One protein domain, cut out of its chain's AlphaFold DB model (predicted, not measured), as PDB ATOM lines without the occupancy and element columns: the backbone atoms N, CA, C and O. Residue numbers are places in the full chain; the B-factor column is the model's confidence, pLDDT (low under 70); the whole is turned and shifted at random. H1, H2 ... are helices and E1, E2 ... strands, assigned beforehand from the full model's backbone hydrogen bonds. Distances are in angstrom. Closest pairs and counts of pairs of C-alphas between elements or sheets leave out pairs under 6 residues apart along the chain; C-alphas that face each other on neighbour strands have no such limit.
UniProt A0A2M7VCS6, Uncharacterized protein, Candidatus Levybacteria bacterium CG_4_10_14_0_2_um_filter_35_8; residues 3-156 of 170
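AT A GLANCE: This is residues 3 to 156 of the 170 residues of an uncharacterized protein of Candidatus Levybacteria bacterium CG_4_10_14_0_2_um_filter_35_8 (UniProt A0A2M7VCS6). A long, strongly twisted sheet of five strands has H2 and H5 over one face, H6 packs across H5, and H1 sticks out as a free arm, residues 3 to 19. E1, E2 and E3 are the long strands; E4 and E5 make a short hairpin beside E1. The 154 printed residues hold six named helices and five named strands, in the order H1 H2 E1 H3 E2 E3 H4 H5 E4 E5 H6; the class is mixed, and the sheet, E3 E2 E1 E4 E5, is mixed too. The whole is only just loose, close to compact, with a radius of gyration of the C-alphas of 18.2 A and spans of 55 by 39 by 25 A.

IN THESE COORDINATES: Find C-alpha 3 at (222.225, 234.658, 378.589); from there H1 runs 22.9 A to residue 18. Next come H2, residues 27 to 36, E1, residues 41 to 52, 33.7 A long, and H3, residues 54 to 58. E2, residues 65 to 76, spans 33.5 A, and E3, residues 85 to 96, 29.7 A. After H4, residues 98 to 101, look for H5, residues 106 to 123, 24.7 A. E4, residues 130 to 135, and E5, residues 138 to 140, lead to H6, residues 142 to 154, ending at C-alpha 154, (185.346, 239.396, 333.729).

HOW THE PARTS SIT: Look first at antiparallel E2 and E1, where N 45 and O 72 are 2.8 A apart. The hairpin E2 and E3 has N 73 and O 89 at 2.8 A. E4 is parallel to E1, with N 44 and O 132 at 2.8 A; in the hairpin E4 and E5, N 135 and O 138 are 2.8 A apart. E3, H4 H5 and E4 form a split strand-helix-strand unit, two same-way strands with E2 and E1 between them, its crossover right-handed. H2 and H5 are on the same face, making two layers, helices on one face of a sheet. H2's height over the sheet is 9.3 A; H5 comes closest to E3 at C-alphas Cys 114 and Val 93, 6.2 A. H5 touches H6, closest C-alphas Asn 111 and Val 152, 6.2 A, opposite ways at a steep tilt of 68 degrees, only just short of about perpendicular; H5 touches H6 with residues 111 to 119 alone, and H6 touches H5 with residues 148 to 152 alone. H3, H4 and H6 only graze the sheet, while H1 is not on it. In H1, H2, H3 and H6 every O i to N i+4 pair is within hydrogen-bond range, in H5 12 of 14; H4 is too short for one.

THE WHOLE: The C-alphas of Gly 3 and Glu 143, the two farthest apart, are 60.5 A apart. The printed part has no cut, and no link is long. The mean pLDDT of the printed part is 71.5; look for values under 70 at residues 3 to 25, 50 to 67, 78 to 83, 94 to 109, 112 and 155 to 156.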
ATOM      1  N   GLY A   3     221.921 233.488 379.428       43.09
ATOM      2  CA  GLY A   3     222.225 234.658 378.589       43.09
ATOM      3  C   GLY A   3     222.676 234.336 377.156       43.09
ATOM      4  O   GLY A   3     222.393 235.092 376.234       43.09
ATOM      5  N   GLY A   4     223.322 233.184 376.928       44.34
ATOM      6  CA  GLY A   4     223.919 232.851 375.623       44.34
ATOM      7  C   GLY A   4     222.934 232.356 374.553       44.34
ATOM      8  O   GLY A   4     223.225 232.434 373.358       44.34
ATOM      9  N   ILE A   5     221.763 231.848 374.952       47.75
ATOM     10  CA  ILE A   5     220.740 231.359 374.011       47.75
ATOM     11  C   ILE A   5     219.949 232.541 373.436       47.75
ATOM     12  O   ILE A   5     219.726 232.600 372.226       47.75
ATOM     13  N   LEU A   6     219.598 233.521 374.275       46.31
ATOM     14  CA  LEU A   6     218.899 234.739 373.857       46.31
ATOM     15  C   LEU A   6     219.729 235.579 372.874       46.31
ATOM     16  O   LEU A   6     219.194 236.026 371.858       46.31
ATOM     17  N   GLU A   7     221.039 235.721 373.101       46.97
ATOM     18  CA  GLU A   7     221.921 236.430 372.162       46.97
ATOM     19  C   GLU A   7     222.084 235.701 370.823       46.97
ATOM     20  O   GLU A   7     222.067 236.335 369.766       46.97
ATOM     21  N   ARG A   8     222.149 234.360 370.826       45.12
ATOM     22  CA  ARG A   8     222.184 233.567 369.585       45.12
ATOM     23  C   ARG A   8     220.896 233.705 368.773       45.12
ATOM     24  O   ARG A   8     220.969 233.849 367.556       45.12
ATOM     25  N   VAL A   9     219.726 233.715 369.417       50.88
ATOM     26  CA  VAL A   9     218.434 233.919 368.733       50.88
ATOM     27  C   VAL A   9     218.325 235.339 368.164       50.88
ATOM     28  O   VAL A   9     217.842 235.509 367.040       50.88
ATOM     29  N   LYS A  10     218.828 236.351 368.882       43.06
ATOM     30  CA  LYS A  10     218.871 237.744 368.410       43.06
ATOM     31  C   LYS A  10     219.807 237.902 367.203       43.06
ATOM     32  O   LYS A  10     219.392 238.453 366.187       43.06
ATOM     33  N   GLY A  11     220.996 237.298 367.251       42.53
ATOM     34  CA  GLY A  11     221.952 237.288 366.138       42.53
ATOM     35  C   GLY A  11     221.472 236.510 364.905       42.53
ATOM     36  O   GLY A  11     221.791 236.886 363.778       42.53
ATOM     37  N   ILE A  12     220.666 235.455 365.083       48.47
ATOM     38  CA  ILE A  12     220.012 234.744 363.972       48.47
ATOM     39  C   ILE A  12     218.891 235.602 363.375       48.47
ATOM     40  O   ILE A  12     218.840 235.738 362.155       48.47
ATOM     41  N   ARG A  13     218.040 236.239 364.193       41.41
ATOM     42  CA  ARG A  13     217.005 237.171 363.704       41.41
ATOM     43  C   ARG A  13     217.607 238.346 362.937       41.41
ATOM     44  O   ARG A  13     217.116 238.666 361.861       41.41
ATOM     45  N   GLU A  14     218.699 238.932 363.420       42.12
ATOM     46  CA  GLU A  14     219.406 240.015 362.725       42.12
ATOM     47  C   GLU A  14     220.107 239.541 361.442       42.12
ATOM     48  O   GLU A  14     220.083 240.251 360.437       42.12
ATOM     49  N   LYS A  15     220.679 238.327 361.415       36.84
ATOM     50  CA  LYS A  15     221.252 237.736 360.189       36.84
ATOM     51  C   LYS A  15     220.192 237.373 359.149       36.84
ATOM     52  O   LYS A  15     220.455 237.511 357.958       36.84
ATOM     53  N   VAL A  16     219.013 236.923 359.575       39.25
ATOM     54  CA  VAL A  16     217.884 236.603 358.687       39.25
ATOM     55  C   VAL A  16     217.229 237.886 358.166       39.25
ATOM     56  O   VAL A  16     216.977 237.982 356.969       39.25
ATOM     57  N   ALA A  17     217.070 238.913 359.007       39.09
ATOM     58  CA  ALA A  17     216.577 240.229 358.595       39.09
ATOM     59  C   ALA A  17     217.544 240.962 357.645       39.09
ATOM     60  O   ALA A  17     217.102 241.679 356.751       39.09
ATOM     61  N   LYS A  18     218.863 240.753 357.780       36.09
ATOM     62  CA  LYS A  18     219.864 241.291 356.842       36.09
ATOM     63  C   LYS A  18     219.925 240.556 355.498       36.09
ATOM     64  O   LYS A  18     220.474 241.112 354.556       36.09
ATOM     65  N   LYS A  19     219.376 239.340 355.377       38.38
ATOM     66  CA  LYS A  19     219.446 238.537 354.139       38.38
ATOM     67  C   LYS A  19     218.263 238.720 353.183       38.38
ATOM     68  O   LYS A  19     218.259 238.103 352.124       38.38
ATOM     69  N   LEU A  20     217.269 239.524 353.553       38.94
ATOM     70  CA  LEU A  20     215.997 239.641 352.832       38.94
ATOM     71  C   LEU A  20     215.430 241.066 352.875       38.94
ATOM     72  O   LEU A  20     214.218 241.244 352.817       38.94
ATOM     73  N   LYS A  21     216.282 242.094 352.977       43.78
ATOM     74  CA  LYS A  21     215.825 243.430 352.588       43.78
ATOM     75  C   LYS A  21     215.796 243.456 351.060       43.78
ATOM     76  O   LYS A  21     216.854 243.236 350.467       43.78
ATOM     77  N   PRO A  22     214.627 243.635 350.424       50.62
ATOM     78  CA  PRO A  22     214.613 243.913 349.001       50.62
ATOM     79  C   PRO A  22     215.435 245.190 348.772       50.62
ATOM     80  O   PRO A  22     215.415 246.103 349.597       50.62
ATOM     81  N   GLU A  23     216.231 245.202 347.703       60.81
ATOM     82  CA  GLU A  23     217.115 246.328 347.360       60.81
ATOM     83  C   GLU A  23     216.316 247.625 347.129       60.81
ATOM     84  O   GLU A  23     216.829 248.719 347.336       60.81
ATOM     85  N   TYR A  24     215.023 247.471 346.830       64.88
ATOM     86  CA  TYR A  24     214.012 248.521 346.745       64.88
ATOM     87  C   TYR A  24     212.894 248.216 347.723       64.88
ATOM     88  O   TYR A  24     212.522 247.052 347.898       64.88
ATOM     89  N   SER A  25     212.325 249.245 348.338       69.06
ATOM     90  CA  SER A  25     211.167 249.055 349.193       69.06
ATOM     91  C   SER A  25     209.946 248.736 348.326       69.06
ATOM     92  O   SER A  25     209.232 247.783 348.612       69.06
ATOM     93  N   SER A  26     209.759 249.399 347.183       76.12
ATOM     94  CA  SER A  26     208.553 249.233 346.364       76.12
ATOM     95  C   SER A  26     208.833 248.931 344.880       76.12
ATOM     96  O   SER A  26     209.917 249.224 344.375       76.12
ATOM     97  N   PRO A  27     207.840 248.387 344.139       78.25
ATOM     98  CA  PRO A  27     207.933 248.261 342.684       78.25
ATOM     99  C   PRO A  27     208.133 249.607 341.975       78.25
ATOM    100  O   PRO A  27     208.784 249.653 340.939       78.25
ATOM    101  N   ASN A  28     207.578 250.693 342.525       81.31
ATOM    102  CA  ASN A  28     207.687 252.021 341.926       81.31
ATOM    103  C   ASN A  28     209.119 252.550 342.050       81.31
ATOM    104  O   ASN A  28     209.694 252.944 341.048       81.31
ATOM    105  N   GLU A  29     209.733 252.426 343.232       83.38
ATOM    106  CA  GLU A  29     211.151 252.773 343.422       83.38
ATOM    107  C   GLU A  29     212.068 251.993 342.474       83.38
ATOM    108  O   GLU A  29     213.051 252.531 341.969       83.38
ATOM    109  N   PHE A  30     211.742 250.725 342.206       87.50
ATOM    110  CA  PHE A  30     212.460 249.931 341.216       87.50
ATOM    111  C   PHE A  30     212.320 250.511 339.798       87.50
ATOM    112  O   PHE A  30     213.320 250.610 339.084       87.50
ATOM    113  N   PHE A  31     211.108 250.888 339.375       86.19
ATOM    114  CA  PHE A  31     210.887 251.467 338.047       86.19
ATOM    115  C   PHE A  31     211.534 252.844 337.902       86.19
ATOM    116  O   PHE A  31     212.171 253.097 336.883       86.19
ATOM    117  N   ASP A  32     211.440 253.693 338.922       86.69
ATOM    118  CA  ASP A  32     212.057 255.019 338.930       86.69
ATOM    119  C   ASP A  32     213.580 254.898 338.819       86.69
ATOM    120  O   ASP A  32     214.194 255.494 337.933       86.69
ATOM    121  N   PHE A  33     214.191 254.017 339.616       87.12
ATOM    122  CA  PHE A  33     215.621 253.731 339.512       87.12
ATOM    123  C   PHE A  33     216.005 253.197 338.125       87.12
ATOM    124  O   PHE A  33     217.010 253.610 337.548       87.12
ATOM    125  N   ALA A  34     215.224 252.268 337.567       86.00
ATOM    126  CA  ALA A  34     215.487 251.744 336.229       86.00
ATOM    127  C   ALA A  34     215.424 252.866 335.173       86.00
ATOM    128  O   ALA A  34     216.283 252.919 334.288       86.00
ATOM    129  N   ALA A  35     214.472 253.793 335.299       86.12
ATOM    130  CA  ALA A  35     214.320 254.935 334.403       86.12
ATOM    131  C   ALA A  35     215.513 255.893 334.506       86.12
ATOM    132  O   ALA A  35     216.077 256.277 333.482       86.12
ATOM    133  N   GLU A  36     215.968 256.203 335.725       86.94
ATOM    134  CA  GLU A  36     217.171 257.012 335.975       86.94
ATOM    135  C   GLU A  36     218.434 256.398 335.357       86.94
ATOM    136  O   GLU A  36     219.345 257.113 334.937       86.94
ATOM    137  N   LYS A  37     218.502 255.065 335.275       84.62
ATOM    138  CA  LYS A  37     219.597 254.338 334.613       84.62
ATOM    139  C   LYS A  37     219.427 254.207 333.097       84.62
ATOM    140  O   LYS A  37     220.248 253.546 332.463       84.62
ATOM    141  N   GLY A  38     218.398 254.821 332.512       85.00
ATOM    142  CA  GLY A  38     218.127 254.773 331.074       85.00
ATOM    143  C   GLY A  38     217.662 253.400 330.582       85.00
ATOM    144  O   GLY A  38     217.820 253.075 329.406       85.00
ATOM    145  N   VAL A  39     217.120 252.559 331.467       87.81
ATOM    146  CA  VAL A  39     216.586 251.247 331.088       87.81
ATOM    147  C   VAL A  39     215.261 251.424 330.353       87.81
ATOM    148  O   VAL A  39     214.362 252.105 330.829       87.81
ATOM    149  N   THR A  40     215.117 250.747 329.213       88.44
ATOM    150  CA  THR A  40     213.876 250.739 328.411       88.44
ATOM    151  C   THR A  40     213.217 249.360 328.338       88.44
ATOM    152  O   THR A  40     212.136 249.205 327.766       88.44
ATOM    153  N   LYS A  41     213.855 248.328 328.905       90.06
ATOM    154  CA  LYS A  41     213.390 246.937 328.859       90.06
ATOM    155  C   LYS A  41     213.378 246.326 330.253       90.06
ATOM    156  O   LYS A  41     214.408 246.249 330.919       90.06
ATOM    157  N   ILE A  42     212.221 245.820 330.653       91.31
ATOM    158  CA  ILE A  42     212.020 245.063 331.887       91.31
ATOM    159  C   ILE A  42     211.666 243.617 331.529       91.31
ATOM    160  O   ILE A  42     210.880 243.367 330.618       91.31
ATOM    161  N   ALA A  43     212.201 242.641 332.256       91.25
ATOM    162  CA  ALA A  43     211.638 241.294 332.284       91.25
ATOM    163  C   ALA A  43     210.828 241.107 333.567       91.25
ATOM    164  O   ALA A  43     211.370 241.224 334.664       91.25
ATOM    165  N   ALA A  44     209.543 240.792 333.426       92.44
ATOM    166  CA  ALA A  44     208.654 240.460 334.529       92.44
ATOM    167  C   ALA A  44     208.414 238.949 334.549       92.44
ATOM    168  O   ALA A  44     207.872 238.381 333.599       92.44
ATOM    169  N   LYS A  45     208.842 238.279 335.616       91.62
ATOM    170  CA  LYS A  45     208.830 236.819 335.724       91.62
ATOM    171  C   LYS A  45     207.968 236.386 336.893       91.62
ATOM    172  O   LYS A  45     208.238 236.764 338.026       91.62
ATOM    173  N   ILE A  46     206.969 235.553 336.633       88.12
ATOM    174  CA  ILE A  46     206.193 234.894 337.682       88.12
ATOM    175  C   ILE A  46     206.764 233.501 337.907       88.12
ATOM    176  O   ILE A  46     206.911 232.717 336.964       88.12
ATOM    177  N   SER A  47     207.078 233.190 339.161       84.38
ATOM    178  CA  SER A  47     207.598 231.885 339.556       84.38
ATOM    179  C   SER A  47     206.897 231.340 340.796       84.38
ATOM    180  O   SER A  47     206.320 232.078 341.595       84.38
ATOM    181  N   GLU A  48     206.947 230.017 340.930       83.38
ATOM    182  CA  GLU A  48     206.526 229.310 342.131       83.38
ATOM    183  C   GLU A  48     207.738 228.975 342.981       83.38
ATOM    184  O   GLU A  48     208.711 228.375 342.518       83.38
ATOM    185  N   ARG A  49     207.630 229.276 344.269       71.94
ATOM    186  CA  ARG A  49     208.582 228.849 345.273       71.94
ATOM    187  C   ARG A  49     207.873 227.964 346.280       71.94
ATOM    188  O   ARG A  49     206.982 228.397 347.011       71.94
ATOM    189  N   LYS A  50     208.297 226.701 346.350       65.44
ATOM    190  CA  LYS A  50     207.906 225.821 347.454       65.44
ATOM    191  C   LYS A  50     208.545 226.368 348.728       65.44
ATOM    192  O   LYS A  50     209.766 226.329 348.869       65.44
ATOM    193  N   LYS A  51     207.729 226.887 349.643       59.75
ATOM    194  CA  LYS A  51     208.171 227.251 350.991       59.75
ATOM    195  C   LYS A  51     207.438 226.389 352.004       59.75
ATOM    196  O   LYS A  51     206.213 226.299 351.977       59.75
ATOM    197  N   LEU A  52     208.200 225.829 352.944       52.59
ATOM    198  CA  LEU A  52     207.653 225.469 354.249       52.59
ATOM    199  C   LEU A  52     207.101 226.767 354.839       52.59
ATOM    200  O   LEU A  52     207.874 227.709 355.029       52.59
ATOM    201  N   SER A  53     205.787 226.875 355.047       48.88
ATOM    202  CA  SER A  53     205.259 228.126 355.583       48.88
ATOM    203  C   SER A  53     205.752 228.339 357.009       48.88
ATOM    204  O   SER A  53     205.378 227.630 357.942       48.88
ATOM    205  N   ASP A  54     206.514 229.411 357.211       47.53
ATOM    206  CA  ASP A  54     206.615 230.016 358.537       47.53
ATOM    207  C   ASP A  54     205.242 230.566 358.984       47.53
ATOM    208  O   ASP A  54     204.984 230.680 360.176       47.53
ATOM    209  N   TYR A  55     204.318 230.795 358.039       43.97
ATOM    210  CA  TYR A  55     202.908 231.124 358.279       43.97
ATOM    211  C   TYR A  55     202.099 229.966 358.902       43.97
ATOM    212  O   TYR A  55     201.337 230.190 359.839       43.97
ATOM    213  N   GLY A  56     202.297 228.717 358.458       45.53
ATOM    214  CA  GLY A  56     201.711 227.530 359.089       45.53
ATOM    215  C   GLY A  56     202.260 227.323 360.499       45.53
ATOM    216  O   GLY A  56     201.492 227.095 361.435       45.53
ATOM    217  N   LYS A  57     203.571 227.546 360.693       45.38
ATOM    218  CA  LYS A  57     204.186 227.564 362.032       45.38
ATOM    219  C   LYS A  57     203.606 228.663 362.932       45.38
ATOM    220  O   LYS A  57     203.325 228.386 364.095       45.38
ATOM    221  N   ALA A  58     203.410 229.878 362.415       46.78
ATOM    222  CA  ALA A  58     202.856 231.008 363.168       46.78
ATOM    223  C   ALA A  58     201.381 230.799 363.563       46.78
ATOM    224  O   ALA A  58     200.989 231.180 364.663       46.78
ATOM    225  N   ASN A  59     200.590 230.128 362.720       44.31
ATOM    226  CA  ASN A  59     199.169 229.846 362.963       44.31
ATOM    227  C   ASN A  59     198.892 228.465 363.588       44.31
ATOM    228  O   ASN A  59     197.741 228.036 363.632       44.31
ATOM    229  N   LYS A  60     199.922 227.752 364.075       48.50
ATOM    230  CA  LYS A  60     199.817 226.396 364.665       48.50
ATOM    231  C   LYS A  60     199.092 225.375 363.771       48.50
ATOM    232  O   LYS A  60     198.568 224.376 364.258       48.50
ATOM    233  N   ILE A  61     199.079 225.599 362.463       47.22
ATOM    234  CA  ILE A  61     198.621 224.617 361.486       47.22
ATOM    235  C   ILE A  61     199.854 223.769 361.172       47.22
ATOM    236  O   ILE A  61     200.882 224.306 360.760       47.22
ATOM    237  N   ALA A  62     199.784 222.460 361.448       42.19
ATOM    238  CA  ALA A  62     200.879 221.518 361.207       42.19
ATOM    239  C   ALA A  62     201.511 221.766 359.829       42.19
ATOM    240  O   ALA A  62     200.773 221.947 358.866       42.19
ATOM    241  N   GLY A  63     202.852 221.816 359.788       47.84
ATOM    242  CA  GLY A  63     203.690 222.295 358.682       47.84
ATOM    243  C   GLY A  63     203.083 222.116 357.297       47.84
ATOM    244  O   GLY A  63     203.308 221.106 356.637       47.84
ATOM    245  N   ASP A  64     202.326 223.121 356.873       49.84
ATOM    246  CA  ASP A  64     201.625 223.081 355.609       49.84
ATOM    247  C   ASP A  64     202.609 223.474 354.494       49.84
ATOM    248  O   ASP A  64     203.213 224.559 354.529       49.84
ATOM    249  N   ILE A  65     202.831 222.559 353.545       54.59
ATOM    250  CA  ILE A  65     203.629 222.804 352.341       54.59
ATOM    251  C   ILE A  65     202.716 223.521 351.350       54.59
ATOM    252  O   ILE A  65     202.033 222.899 350.540       54.59
ATOM    253  N   GLY A  66     202.711 224.842 351.420       61.72
ATOM    254  CA  GLY A  66     202.072 225.693 350.430       61.72
ATOM    255  C   GLY A  66     203.040 226.211 349.368       61.72
ATOM    256  O   GLY A  66     204.271 226.138 349.490       61.72
ATOM    257  N   VAL A  67     202.466 226.748 348.300       68.38
ATOM    258  CA  VAL A  67     203.198 227.337 347.180       68.38
ATOM    259  C   VAL A  67     203.098 228.851 347.268       68.38
ATOM    260  O   VAL A  67     202.003 229.410 347.285       68.38
ATOM    261  N   GLN A  68     204.254 229.510 347.341       76.19
ATOM    262  CA  GLN A  68     204.336 230.958 347.232       76.19
ATOM    263  C   GLN A  68     204.555 231.343 345.776       76.19
ATOM    264  O   GLN A  68     205.470 230.831 345.133       76.19
ATOM    265  N   TYR A  69     203.748 232.271 345.285       79.75
ATOM    266  CA  TYR A  69     203.984 232.925 344.008       79.75
ATOM    267  C   TYR A  69     204.759 234.218 344.230       79.75
ATOM    268  O   TYR A  69     204.425 235.021 345.109       79.75
ATOM    269  N   GLU A  70     205.795 234.414 343.423       84.31
ATOM    270  CA  GLU A  70     206.654 235.595 343.443       84.31
ATOM    271  C   GLU A  70     206.705 236.195 342.028       84.31
ATOM    272  O   GLU A  70     206.810 235.461 341.038       84.31
ATOM    273  N   ILE A  71     206.611 237.524 341.937       87.81
ATOM    274  CA  ILE A  71     206.940 238.289 340.731       87.81
ATOM    275  C   ILE A  71     208.356 238.833 340.906       87.81
ATOM    276  O   ILE A  71     208.635 239.549 341.866       87.81
ATOM    277  N   GLU A  72     209.230 238.531 339.957       90.12
ATOM    278  CA  GLU A  72     210.542 239.150 339.818       90.12
ATOM    279  C   GLU A  72     210.516 240.142 338.652       90.12
ATOM    280  O   GLU A  72     210.231 239.764 337.516       90.12
ATOM    281  N   PHE A  73     210.851 241.401 338.917       89.88
ATOM    282  CA  PHE A  73     211.163 242.382 337.889       89.88
ATOM    283  C   PHE A  73     212.678 242.481 337.730       89.88
ATOM    284  O   PHE A  73     213.408 242.606 338.713       89.88
ATOM    285  N   GLN A  74     213.159 242.420 336.492       91.25
ATOM    286  CA  GLN A  74     214.568 242.574 336.148       91.25
ATOM    287  C   GLN A  74     214.719 243.728 335.162       91.25
ATOM    288  O   GLN A  74     214.112 243.705 334.091       91.25
ATOM    289  N   ALA A  75     215.531 244.719 335.512       88.44
ATOM    290  CA  ALA A  75     215.876 245.814 334.617       88.44
ATOM    291  C   ALA A  75     217.003 245.355 333.688       88.44
ATOM    292  O   ALA A  75     218.074 244.979 334.169       88.44
ATOM    293  N   ILE A  76     216.756 245.341 332.377       85.75
ATOM    294  CA  ILE A  76     217.695 244.827 331.375       85.75
ATOM    295  C   ILE A  76     218.299 245.999 330.617       85.75
ATOM    296  O   ILE A  76     217.589 246.849 330.077       85.75
ATOM    297  N   LYS A  77     219.626 246.029 330.543       80.44
ATOM    298  CA  LYS A  77     220.339 247.084 329.834       80.44
ATOM    299  C   LYS A  77     219.991 247.051 328.337       80.44
ATOM    300  O   LYS A  77     220.061 245.987 327.722       80.44
ATOM    301  N   PRO A  78     219.629 248.190 327.726       65.50
ATOM    302  CA  PRO A  78     219.099 248.206 326.363       65.50
ATOM    303  C   PRO A  78     220.108 247.798 325.278       65.50
ATOM    304  O   PRO A  78     219.676 247.333 324.221       65.50
ATOM    305  N   GLU A  79     221.411 247.949 325.544       64.31
ATOM    306  CA  GLU A  79     222.491 247.891 324.543       64.31
ATOM    307  C   GLU A  79     223.468 246.708 324.697       64.31
ATOM    308  O   GLU A  79     224.383 246.563 323.885       64.31
ATOM    309  N   CYS A  80     223.300 245.834 325.697       57.78
ATOM    310  CA  CYS A  80     224.173 244.665 325.844       57.78
ATOM    311  C   CYS A  80     223.643 243.481 325.016       57.78
ATOM    312  O   CYS A  80     222.462 243.146 325.079       57.78
ATOM    313  N   LYS A  81     224.528 242.839 324.234       56.84
ATOM    314  CA  LYS A  81     224.219 241.600 323.486       56.84
ATOM    315  C   LYS A  81     223.869 240.433 324.410       56.84
ATOM    316  O   LYS A  81     223.080 239.572 324.034       56.84
ATOM    317  N   ASP A  82     224.437 240.454 325.606       59.84
ATOM    318  CA  ASP A  82     224.104 239.563 326.703       59.84
ATOM    319  C   ASP A  82     223.187 240.367 327.621       59.84
ATOM    320  O   ASP A  82     223.673 241.331 328.198       59.84
ATOM    321  N   ASP A  83     221.886 240.052 327.688       66.94
ATOM    322  CA  ASP A  83     220.850 240.763 328.466       66.94
ATOM    323  C   ASP A  83     221.304 241.057 329.921       66.94
ATOM    324  O   ASP A  83     220.983 240.332 330.869       66.94
ATOM    325  N   GLU A  84     222.090 242.121 330.102       80.88
ATOM    326  CA  GLU A  84     222.771 242.429 331.353       80.88
ATOM    327  C   GLU A  84     221.734 242.966 332.331       80.88
ATOM    328  O   GLU A  84     221.061 243.971 332.073       80.88
ATOM    329  N   ILE A  85     221.588 242.273 333.459       83.75
ATOM    330  CA  ILE A  85     220.621 242.649 334.483       83.75
ATOM    331  C   ILE A  85     221.238 243.751 335.340       83.75
ATOM    332  O   ILE A  85     222.142 243.491 336.130       83.75
ATOM    333  N   VAL A  86     220.711 244.966 335.196       84.19
ATOM    334  CA  VAL A  86     221.126 246.155 335.951       84.19
ATOM    335  C   VAL A  86     220.694 246.036 337.406       84.19
ATOM    336  O   VAL A  86     221.454 246.360 338.312       84.19
ATOM    337  N   THR A  87     219.461 245.584 337.629       84.50
ATOM    338  CA  THR A  87     218.902 245.425 338.969       84.50
ATOM    339  C   THR A  87     217.702 244.475 338.982       84.50
ATOM    340  O   THR A  87     217.140 244.155 337.926       84.50
ATOM    341  N   ARG A  88     217.316 243.993 340.171       88.00
ATOM    342  CA  ARG A  88     216.192 243.073 340.380       88.00
ATOM    343  C   ARG A  88     215.325 243.497 341.556       88.00
ATOM    344  O   ARG A  88     215.821 243.898 342.602       88.00
ATOM    345  N   PHE A  89     214.027 243.271 341.422       85.19
ATOM    346  CA  PHE A  89     213.069 243.418 342.507       85.19
ATOM    347  C   PHE A  89     212.178 242.180 342.586       85.19
ATOM    348  O   PHE A  89     211.558 241.787 341.603       85.19
ATOM    349  N   ASN A  90     212.131 241.552 343.761       83.94
ATOM    350  CA  ASN A  90     211.340 240.352 344.014       83.94
ATOM    351  C   ASN A  90     210.181 240.690 344.950       83.94
ATOM    352  O   ASN A  90     210.399 241.170 346.062       83.94
ATOM    353  N   MET A  91     208.959 240.393 344.516       80.81
ATOM    354  CA  MET A  91     207.735 240.690 345.244       80.81
ATOM    355  C   MET A  91     206.923 239.412 345.476       80.81
ATOM    356  O   MET A  91     206.502 238.773 344.508       80.81
ATOM    357  N   PRO A  92     206.644 239.037 346.733       78.12
ATOM    358  CA  PRO A  92     205.685 237.982 347.021       78.12
ATOM    359  C   PRO A  92     204.264 238.464 346.704       78.12
ATOM    360  O   PRO A  92     203.889 239.574 347.072       78.12
ATOM    361  N   VAL A  93     203.467 237.633 346.032       73.62
ATOM    362  CA  VAL A  93     202.145 238.043 345.511       73.62
ATOM    363  C   VAL A  93     200.997 237.264 346.130       73.62
ATOM    364  O   VAL A  93     199.891 237.773 346.287       73.62
ATOM    365  N   GLY A  94     201.255 236.018 346.505       66.38
ATOM    366  CA  GLY A  94     200.255 235.179 347.133       66.38
ATOM    367  C   GLY A  94     200.868 233.900 347.663       66.38
ATOM    368  O   GLY A  94     201.894 233.427 347.165       66.38
ATOM    369  N   TYR A  95     200.228 233.347 348.682       66.31
ATOM    370  CA  TYR A  95     200.542 232.038 349.220       66.31
ATOM    371  C   TYR A  95     199.299 231.168 349.114       66.31
ATOM    372  O   TYR A  95     198.224 231.600 349.508       66.31
ATOM    373  N   LEU A  96     199.452 229.966 348.569       63.84
ATOM    374  CA  LEU A  96     198.415 228.946 348.586       63.84
ATOM    375  C   LEU A  96     198.818 227.850 349.563       63.84
ATOM    376  O   LEU A  96     199.791 227.136 349.312       63.84
ATOM    377  N   THR A  97     198.065 227.693 350.646       60.72
ATOM    378  CA  THR A  97     198.196 226.556 351.573       60.72
ATOM    379  C   THR A  97     197.652 225.263 350.949       60.72
ATOM    380  O   THR A  97     196.857 225.311 350.005       60.72
ATOM    381  N   SER A  98     198.028 224.081 351.461       58.12
ATOM    382  CA  SER A  98     197.484 222.816 350.930       58.12
ATOM    383  C   SER A  98     195.970 222.674 351.154       58.12
ATOM    384  O   SER A  98     195.296 222.000 350.376       58.12
ATOM    385  N   LYS A  99     195.414 223.361 352.162       58.00
ATOM    386  CA  LYS A  99     193.963 223.451 352.396       58.00
ATOM    387  C   LYS A  99     193.239 224.344 351.386       58.00
ATOM    388  O   LYS A  99     192.112 224.047 351.018       58.00
ATOM    389  N   GLU A 100     193.860 225.419 350.913       55.28
ATOM    390  CA  GLU A 100     193.274 226.256 349.852       55.28
ATOM    391  C   GLU A 100     193.388 225.582 348.480       55.28
ATOM    392  O   GLU A 100     192.486 225.699 347.649       55.28
ATOM    393  N   TYR A 101     194.446 224.790 348.278       55.09
ATOM    394  CA  TYR A 101     194.640 223.927 347.109       55.09
ATOM    395  C   TYR A 101     193.468 222.983 346.828       55.09
ATOM    396  O   TYR A 101     193.229 222.648 345.669       55.09
ATOM    397  N   SER A 102     192.768 222.512 347.866       52.50
ATOM    398  CA  SER A 102     191.635 221.596 347.698       52.50
ATOM    399  C   SER A 102     190.347 222.303 347.270       52.50
ATOM    400  O   SER A 102     189.428 221.638 346.800       52.50
ATOM    401  N   SER A 103     190.282 223.630 347.413       53.06
ATOM    402  CA  SER A 103     189.043 224.410 347.294       53.06
ATOM    403  C   SER A 103     189.047 225.373 346.103       53.06
ATOM    404  O   SER A 103     187.996 225.653 345.534       53.06
ATOM    405  N   ILE A 104     190.221 225.864 345.693       61.12
ATOM    406  CA  ILE A 104     190.393 226.774 344.552       61.12
ATOM    407  C   ILE A 104     191.293 226.094 343.520       61.12
ATOM    408  O   ILE A 104     192.362 225.576 343.851       61.12
ATOM    409  N   LYS A 105     190.904 226.111 342.237       66.12
ATOM    410  CA  LYS A 105     191.798 225.626 341.178       66.12
ATOM    411  C   LYS A 105     193.021 226.540 341.130       66.12
ATOM    412  O   LYS A 105     192.882 227.751 341.008       66.12
ATOM    413  N   LYS A 106     194.229 225.966 341.140       66.81
ATOM    414  CA  LYS A 106     195.502 226.713 341.038       66.81
ATOM    415  C   LYS A 106     195.498 227.807 339.974       66.81
ATOM    416  O   LYS A 106     196.028 228.886 340.196       66.81
ATOM    417  N   ARG A 107     194.916 227.496 338.810       67.62
ATOM    418  CA  ARG A 107     194.815 228.416 337.676       67.62
ATOM    419  C   ARG A 107     194.017 229.662 338.036       67.62
ATOM    420  O   ARG A 107     194.434 230.755 337.677       67.62
ATOM    421  N   ASP A 108     192.924 229.490 338.769       67.44
ATOM    422  CA  ASP A 108     192.089 230.599 339.201       67.44
ATOM    423  C   ASP A 108     192.897 231.462 340.161       67.44
ATOM    424  O   ASP A 108     193.115 232.622 339.848       67.44
ATOM    425  N   PHE A 109     193.482 230.900 341.226       69.44
ATOM    426  CA  PHE A 109     194.335 231.660 342.154       69.44
ATOM    427  C   PHE A 109     195.494 232.393 341.457       69.44
ATOM    428  O   PHE A 109     195.744 233.568 341.730       69.44
ATOM    429  N   PHE A 110     196.191 231.716 340.542       74.94
ATOM    430  CA  PHE A 110     197.261 232.309 339.742       74.94
ATOM    431  C   PHE A 110     196.752 233.514 338.942       74.94
ATOM    432  O   PHE A 110     197.351 234.587 338.996       74.94
ATOM    433  N   ASN A 111     195.616 233.370 338.263       70.50
ATOM    434  CA  ASN A 111     194.978 234.458 337.532       70.50
ATOM    435  C   ASN A 111     194.561 235.597 338.486       70.50
ATOM    436  O   ASN A 111     194.892 236.758 338.250       70.50
ATOM    437  N   GLN A 112     193.917 235.269 339.608       68.44
ATOM    438  CA  GLN A 112     193.383 236.238 340.569       68.44
ATOM    439  C   GLN A 112     194.468 237.093 341.226       68.44
ATOM    440  O   GLN A 112     194.286 238.285 341.447       68.44
ATOM    441  N   LYS A 113     195.586 236.469 341.604       75.19
ATOM    442  CA  LYS A 113     196.619 237.114 342.415       75.19
ATOM    443  C   LYS A 113     197.817 237.512 341.578       75.19
ATOM    444  O   LYS A 113     198.281 238.637 341.684       75.19
ATOM    445  N   CYS A 114     198.313 236.621 340.727       82.00
ATOM    446  CA  CYS A 114     199.573 236.842 340.023       82.00
ATOM    447  C   CYS A 114     199.373 237.694 338.769       82.00
ATOM    448  O   CYS A 114     200.064 238.697 338.606       82.00
ATOM    449  N   VAL A 115     198.401 237.344 337.920       85.50
ATOM    450  CA  VAL A 115     198.111 238.105 336.691       85.50
ATOM    451  C   VAL A 115     197.557 239.489 337.029       85.50
ATOM    452  O   VAL A 115     198.055 240.477 336.496       85.50
ATOM    453  N   ALA A 116     196.601 239.578 337.959       81.44
ATOM    454  CA  ALA A 116     196.009 240.856 338.368       81.44
ATOM    455  C   ALA A 116     197.043 241.829 338.957       81.44
ATOM    456  O   ALA A 116     197.091 243.000 338.581       81.44
ATOM    457  N   VAL A 117     197.901 241.351 339.869       83.44
ATOM    458  CA  VAL A 117     198.948 242.193 340.462       83.44
ATOM    459  C   VAL A 117     199.985 242.573 339.414       83.44
ATOM    460  O   VAL A 117     200.397 243.730 339.389       83.44
ATOM    461  N   LEU A 118     200.387 241.653 338.531       88.44
ATOM    462  CA  LEU A 118     201.328 241.983 337.465       88.44
ATOM    463  C   LEU A 118     200.765 243.064 336.528       88.44
ATOM    464  O   LEU A 118     201.459 244.045 336.288       88.44
ATOM    465  N   ASP A 119     199.519 242.936 336.060       89.62
ATOM    466  CA  ASP A 119     198.852 243.947 335.218       89.62
ATOM    467  C   ASP A 119     198.817 245.310 335.910       89.62
ATOM    468  O   ASP A 119     199.253 246.309 335.340       89.62
ATOM    469  N   HIS A 120     198.393 245.350 337.176       85.62
ATOM    470  CA  HIS A 120     198.390 246.585 337.950       85.62
ATOM    471  C   HIS A 120     199.784 247.225 338.026       85.62
ATOM    472  O   HIS A 120     199.912 248.435 337.867       85.62
ATOM    473  N   ARG A 121     200.847 246.441 338.257       86.06
ATOM    474  CA  ARG A 121     202.217 246.980 338.334       86.06
ATOM    475  C   ARG A 121     202.749 247.440 336.985       86.06
ATOM    476  O   ARG A 121     203.372 248.492 336.934       86.06
ATOM    477  N   LEU A 122     202.483 246.703 335.910       87.19
ATOM    478  CA  LEU A 122     202.913 247.092 334.568       87.19
ATOM    479  C   LEU A 122     202.247 248.391 334.096       87.19
ATOM    480  O   LEU A 122     202.866 249.137 333.350       87.19
ATOM    481  N   ARG A 123     201.039 248.716 334.573       86.94
ATOM    482  CA  ARG A 123     200.396 250.018 334.305       86.94
ATOM    483  C   ARG A 123     201.036 251.199 335.025       86.94
ATOM    484  O   ARG A 123     200.825 252.331 334.616       86.94
ATOM    485  N   LEU A 124     201.765 250.938 336.108       84.56
ATOM    486  CA  LEU A 124     202.526 251.956 336.836       84.56
ATOM    487  C   LEU A 124     203.953 252.103 336.293       84.56
ATOM    488  O   LEU A 124     204.701 252.950 336.768       84.56
ATOM    489  N   MET A 125     204.343 251.265 335.330       88.31
ATOM    490  CA  MET A 125     205.640 251.350 334.678       88.31
ATOM    491  C   MET A 125     205.691 252.605 333.786       88.31
ATOM    492  O   MET A 125     204.711 252.881 333.091       88.31
ATOM    493  N   PRO A 126     206.816 253.345 333.757       87.44
ATOM    494  CA  PRO A 126     206.994 254.477 332.853       87.44
ATOM    495  C   PRO A 126     206.737 254.104 331.387       87.44
ATOM    496  O   PRO A 126     207.177 253.051 330.925       87.44
ATOM    497  N   GLU A 127     206.095 254.998 330.631       86.88
ATOM    498  CA  GLU A 127     205.750 254.774 329.213       86.88
ATOM    499  C   GLU A 127     206.975 254.557 328.310       86.88
ATOM    500  O   GLU A 127     206.877 253.938 327.253       86.88
ATOM    501  N   SER A 128     208.149 255.040 328.729       83.88
ATOM    502  CA  SER A 128     209.424 254.832 328.034       83.88
ATOM    503  C   SER A 128     209.952 253.395 328.126       83.88
ATOM    504  O   SER A 128     210.951 253.062 327.481       83.88
ATOM    505  N   MET A 129     209.313 252.540 328.927       89.62
ATOM    506  CA  MET A 129     209.712 251.157 329.139       89.62
ATOM    507  C   MET A 129     208.767 250.167 328.469       89.62
ATOM    508  O   MET A 129     207.570 250.381 328.303       89.62
ATOM    509  N   THR A 130     209.322 249.005 328.151       90.19
ATOM    510  CA  THR A 130     208.587 247.842 327.661       90.19
ATOM    511  C   THR A 130     208.869 246.638 328.549       90.19
ATOM    512  O   THR A 130     209.966 246.503 329.095       90.19
ATOM    513  N   ALA A 131     207.889 245.744 328.689       90.19
ATOM    514  CA  ALA A 131     208.015 244.553 329.518       90.19
ATOM    515  C   ALA A 131     207.942 243.268 328.683       90.19
ATOM    516  O   ALA A 131     207.019 243.071 327.896       90.19
ATOM    517  N   LYS A 132     208.892 242.356 328.904       92.06
ATOM    518  CA  LYS A 132     208.794 240.951 328.494       92.06
ATOM    519  C   LYS A 132     208.253 240.140 329.662       92.06
ATOM    520  O   LYS A 132     208.826 240.171 330.751       92.06
ATOM    521  N   ILE A 133     207.171 239.406 329.435       92.50
ATOM    522  CA  ILE A 133     206.481 238.660 330.487       92.50
ATOM    523  C   ILE A 133     206.860 237.184 330.392       92.50
ATOM    524  O   ILE A 133     206.860 236.601 329.308       92.50
ATOM    525  N   TYR A 134     207.177 236.573 331.532       90.75
ATOM    526  CA  TYR A 134     207.497 235.154 331.629       90.75
ATOM    527  C   TYR A 134     206.690 234.495 332.737       90.75
ATOM    528  O   TYR A 134     206.781 234.901 333.895       90.75
ATOM    529  N   PHE A 135     205.968 233.426 332.420       89.25
ATOM    530  CA  PHE A 135     205.280 232.593 333.403       89.25
ATOM    531  C   PHE A 135     205.993 231.252 333.510       89.25
ATOM    532  O   PHE A 135     206.134 230.533 332.522       89.25
ATOM    533  N   PHE A 136     206.467 230.910 334.711       85.44
ATOM    534  CA  PHE A 136     207.155 229.640 334.976       85.44
ATOM    535  C   PHE A 136     208.335 229.386 334.020       85.44
ATOM    536  O   PHE A 136     208.564 228.266 333.566       85.44
ATOM    537  N   GLY A 137     209.062 230.456 333.674       84.00
ATOM    538  CA  GLY A 137     210.198 230.420 332.751       84.00
ATOM    539  C   GLY A 137     209.836 230.425 331.261       84.00
ATOM    540  O   GLY A 137     210.740 230.493 330.434       84.00
ATOM    541  N   LYS A 138     208.550 230.398 330.898       89.25
ATOM    542  CA  LYS A 138     208.099 230.471 329.502       89.25
ATOM    543  C   LYS A 138     207.694 231.898 329.134       89.25
ATOM    544  O   LYS A 138     206.989 232.517 329.930       89.25
ATOM    545  N   PRO A 139     208.116 232.426 327.972       90.81
ATOM    546  CA  PRO A 139     207.658 233.729 327.512       90.81
ATOM    547  C   PRO A 139     206.150 233.696 327.244       90.81
ATOM    548  O   PRO A 139     205.622 232.685 326.783       90.81
ATOM    549  N   VAL A 140     205.486 234.808 327.539       90.75
ATOM    550  CA  VAL A 140     204.064 235.043 327.278       90.75
ATOM    551  C   VAL A 140     203.956 236.268 326.381       90.75
ATOM    552  O   VAL A 140     204.571 237.301 326.664       90.75
ATOM    553  N   SER A 141     203.207 236.152 325.289       90.38
ATOM    554  CA  SER A 141     202.966 237.271 324.377       90.38
ATOM    555  C   SER A 141     202.054 238.331 325.005       90.38
ATOM    556  O   SER A 141     201.304 238.062 325.947       90.38
ATOM    557  N   ALA A 142     202.095 239.554 324.471       86.69
ATOM    558  CA  ALA A 142     201.228 240.635 324.941       86.69
ATOM    559  C   ALA A 142     199.734 240.301 324.762       86.69
ATOM    560  O   ALA A 142     198.934 240.613 325.639       86.69
ATOM    561  N   GLU A 143     199.373 239.619 323.671       88.50
ATOM    562  CA  GLU A 143     197.998 239.185 323.387       88.50
ATOM    563  C   GLU A 143     197.516 238.123 324.381       88.50
ATOM    564  O   GLU A 143     196.446 238.263 324.972       88.50
ATOM    565  N   GLU A 144     198.328 237.089 324.633       87.62
ATOM    566  CA  GLU A 144     198.007 236.065 325.634       87.62
ATOM    567  C   GLU A 144     197.847 236.686 327.021       87.62
ATOM    568  O   GLU A 144     196.915 236.350 327.758       87.62
ATOM    569  N   PHE A 145     198.742 237.611 327.381       88.44
ATOM    570  CA  PHE A 145     198.654 238.322 328.648       88.44
ATOM    571  C   PHE A 145     197.377 239.163 328.740       88.44
ATOM    572  O   PHE A 145     196.664 239.063 329.738       88.44
ATOM    573  N   ALA A 146     197.038 239.921 327.695       87.44
ATOM    574  CA  ALA A 146     195.819 240.724 327.644       87.44
ATOM    575  C   ALA A 146     194.554 239.864 327.799       87.44
ATOM    576  O   ALA A 146     193.694 240.191 328.616       87.44
ATOM    577  N   HIS A 147     194.483 238.720 327.113       86.94
ATOM    578  CA  HIS A 147     193.363 237.783 327.235       86.94
ATOM    579  C   HIS A 147     193.231 237.223 328.664       86.94
ATOM    580  O   HIS A 147     192.129 237.061 329.192       86.94
ATOM    581  N   MET A 148     194.351 236.944 329.338       84.88
ATOM    582  CA  MET A 148     194.328 236.520 330.742       84.88
ATOM    583  C   MET A 148     193.852 237.639 331.676       84.88
ATOM    584  O   MET A 148     193.052 237.373 332.572       84.88
ATOM    585  N   VAL A 149     194.284 238.882 331.456       85.88
ATOM    586  CA  VAL A 149     193.822 240.053 332.222       85.88
ATOM    587  C   VAL A 149     192.321 240.281 332.036       85.88
ATOM    588  O   VAL A 149     191.609 240.543 333.005       85.88
ATOM    589  N   GLU A 150     191.813 240.152 330.814       84.19
ATOM    590  CA  GLU A 150     190.385 240.277 330.520       84.19
ATOM    591  C   GLU A 150     189.563 239.178 331.204       84.19
ATOM    592  O   GLU A 150     188.530 239.462 331.815       84.19
ATOM    593  N   SER A 151     190.060 237.937 331.197       77.88
ATOM    594  CA  SER A 151     189.438 236.826 331.920       77.88
ATOM    595  C   SER A 151     189.376 237.074 333.433       77.88
ATOM    596  O   SER A 151     188.369 236.740 334.057       77.88
ATOM    597  N   VAL A 152     190.409 237.686 334.022       75.56
ATOM    598  CA  VAL A 152     190.440 238.065 335.447       75.56
ATOM    599  C   VAL A 152     189.407 239.148 335.757       75.56
ATOM    600  O   VAL A 152     188.629 238.998 336.699       75.56
ATOM    601  N   LYS A 153     189.354 240.212 334.944       74.50
ATOM    602  CA  LYS A 153     188.379 241.304 335.105       74.50
ATOM    603  C   LYS A 153     186.941 240.811 334.979       74.50
ATOM    604  O   LYS A 153     186.096 241.170 335.791       74.50
ATOM    605  N   SER A 154     186.679 239.958 333.989       70.50
ATOM    606  CA  SER A 154     185.346 239.396 333.729       70.50
ATOM    607  C   SER A 154     184.841 238.523 334.879       70.50
ATOM    608  O   SER A 154     183.639 238.407 335.089       70.50
ATOM    609  N   ALA A 155     185.753 237.936 335.656       65.00
ATOM    610  CA  ALA A 155     185.423 237.181 336.857       65.00
ATOM    611  C   ALA A 155     185.202 238.067 338.104       65.00
ATOM    612  O   ALA A 155     184.991 237.530 339.190       65.00
ATOM    613  N   GLY A 156     185.244 239.402 337.972       58.06
ATOM    614  CA  GLY A 156     185.025 240.346 339.076       58.06
ATOM    615  C   GLY A 156     186.135 240.320 340.125       58.06
ATOM    616  O   GLY A 156     185.895 240.608 341.296       58.06
TER     617      GLY A 156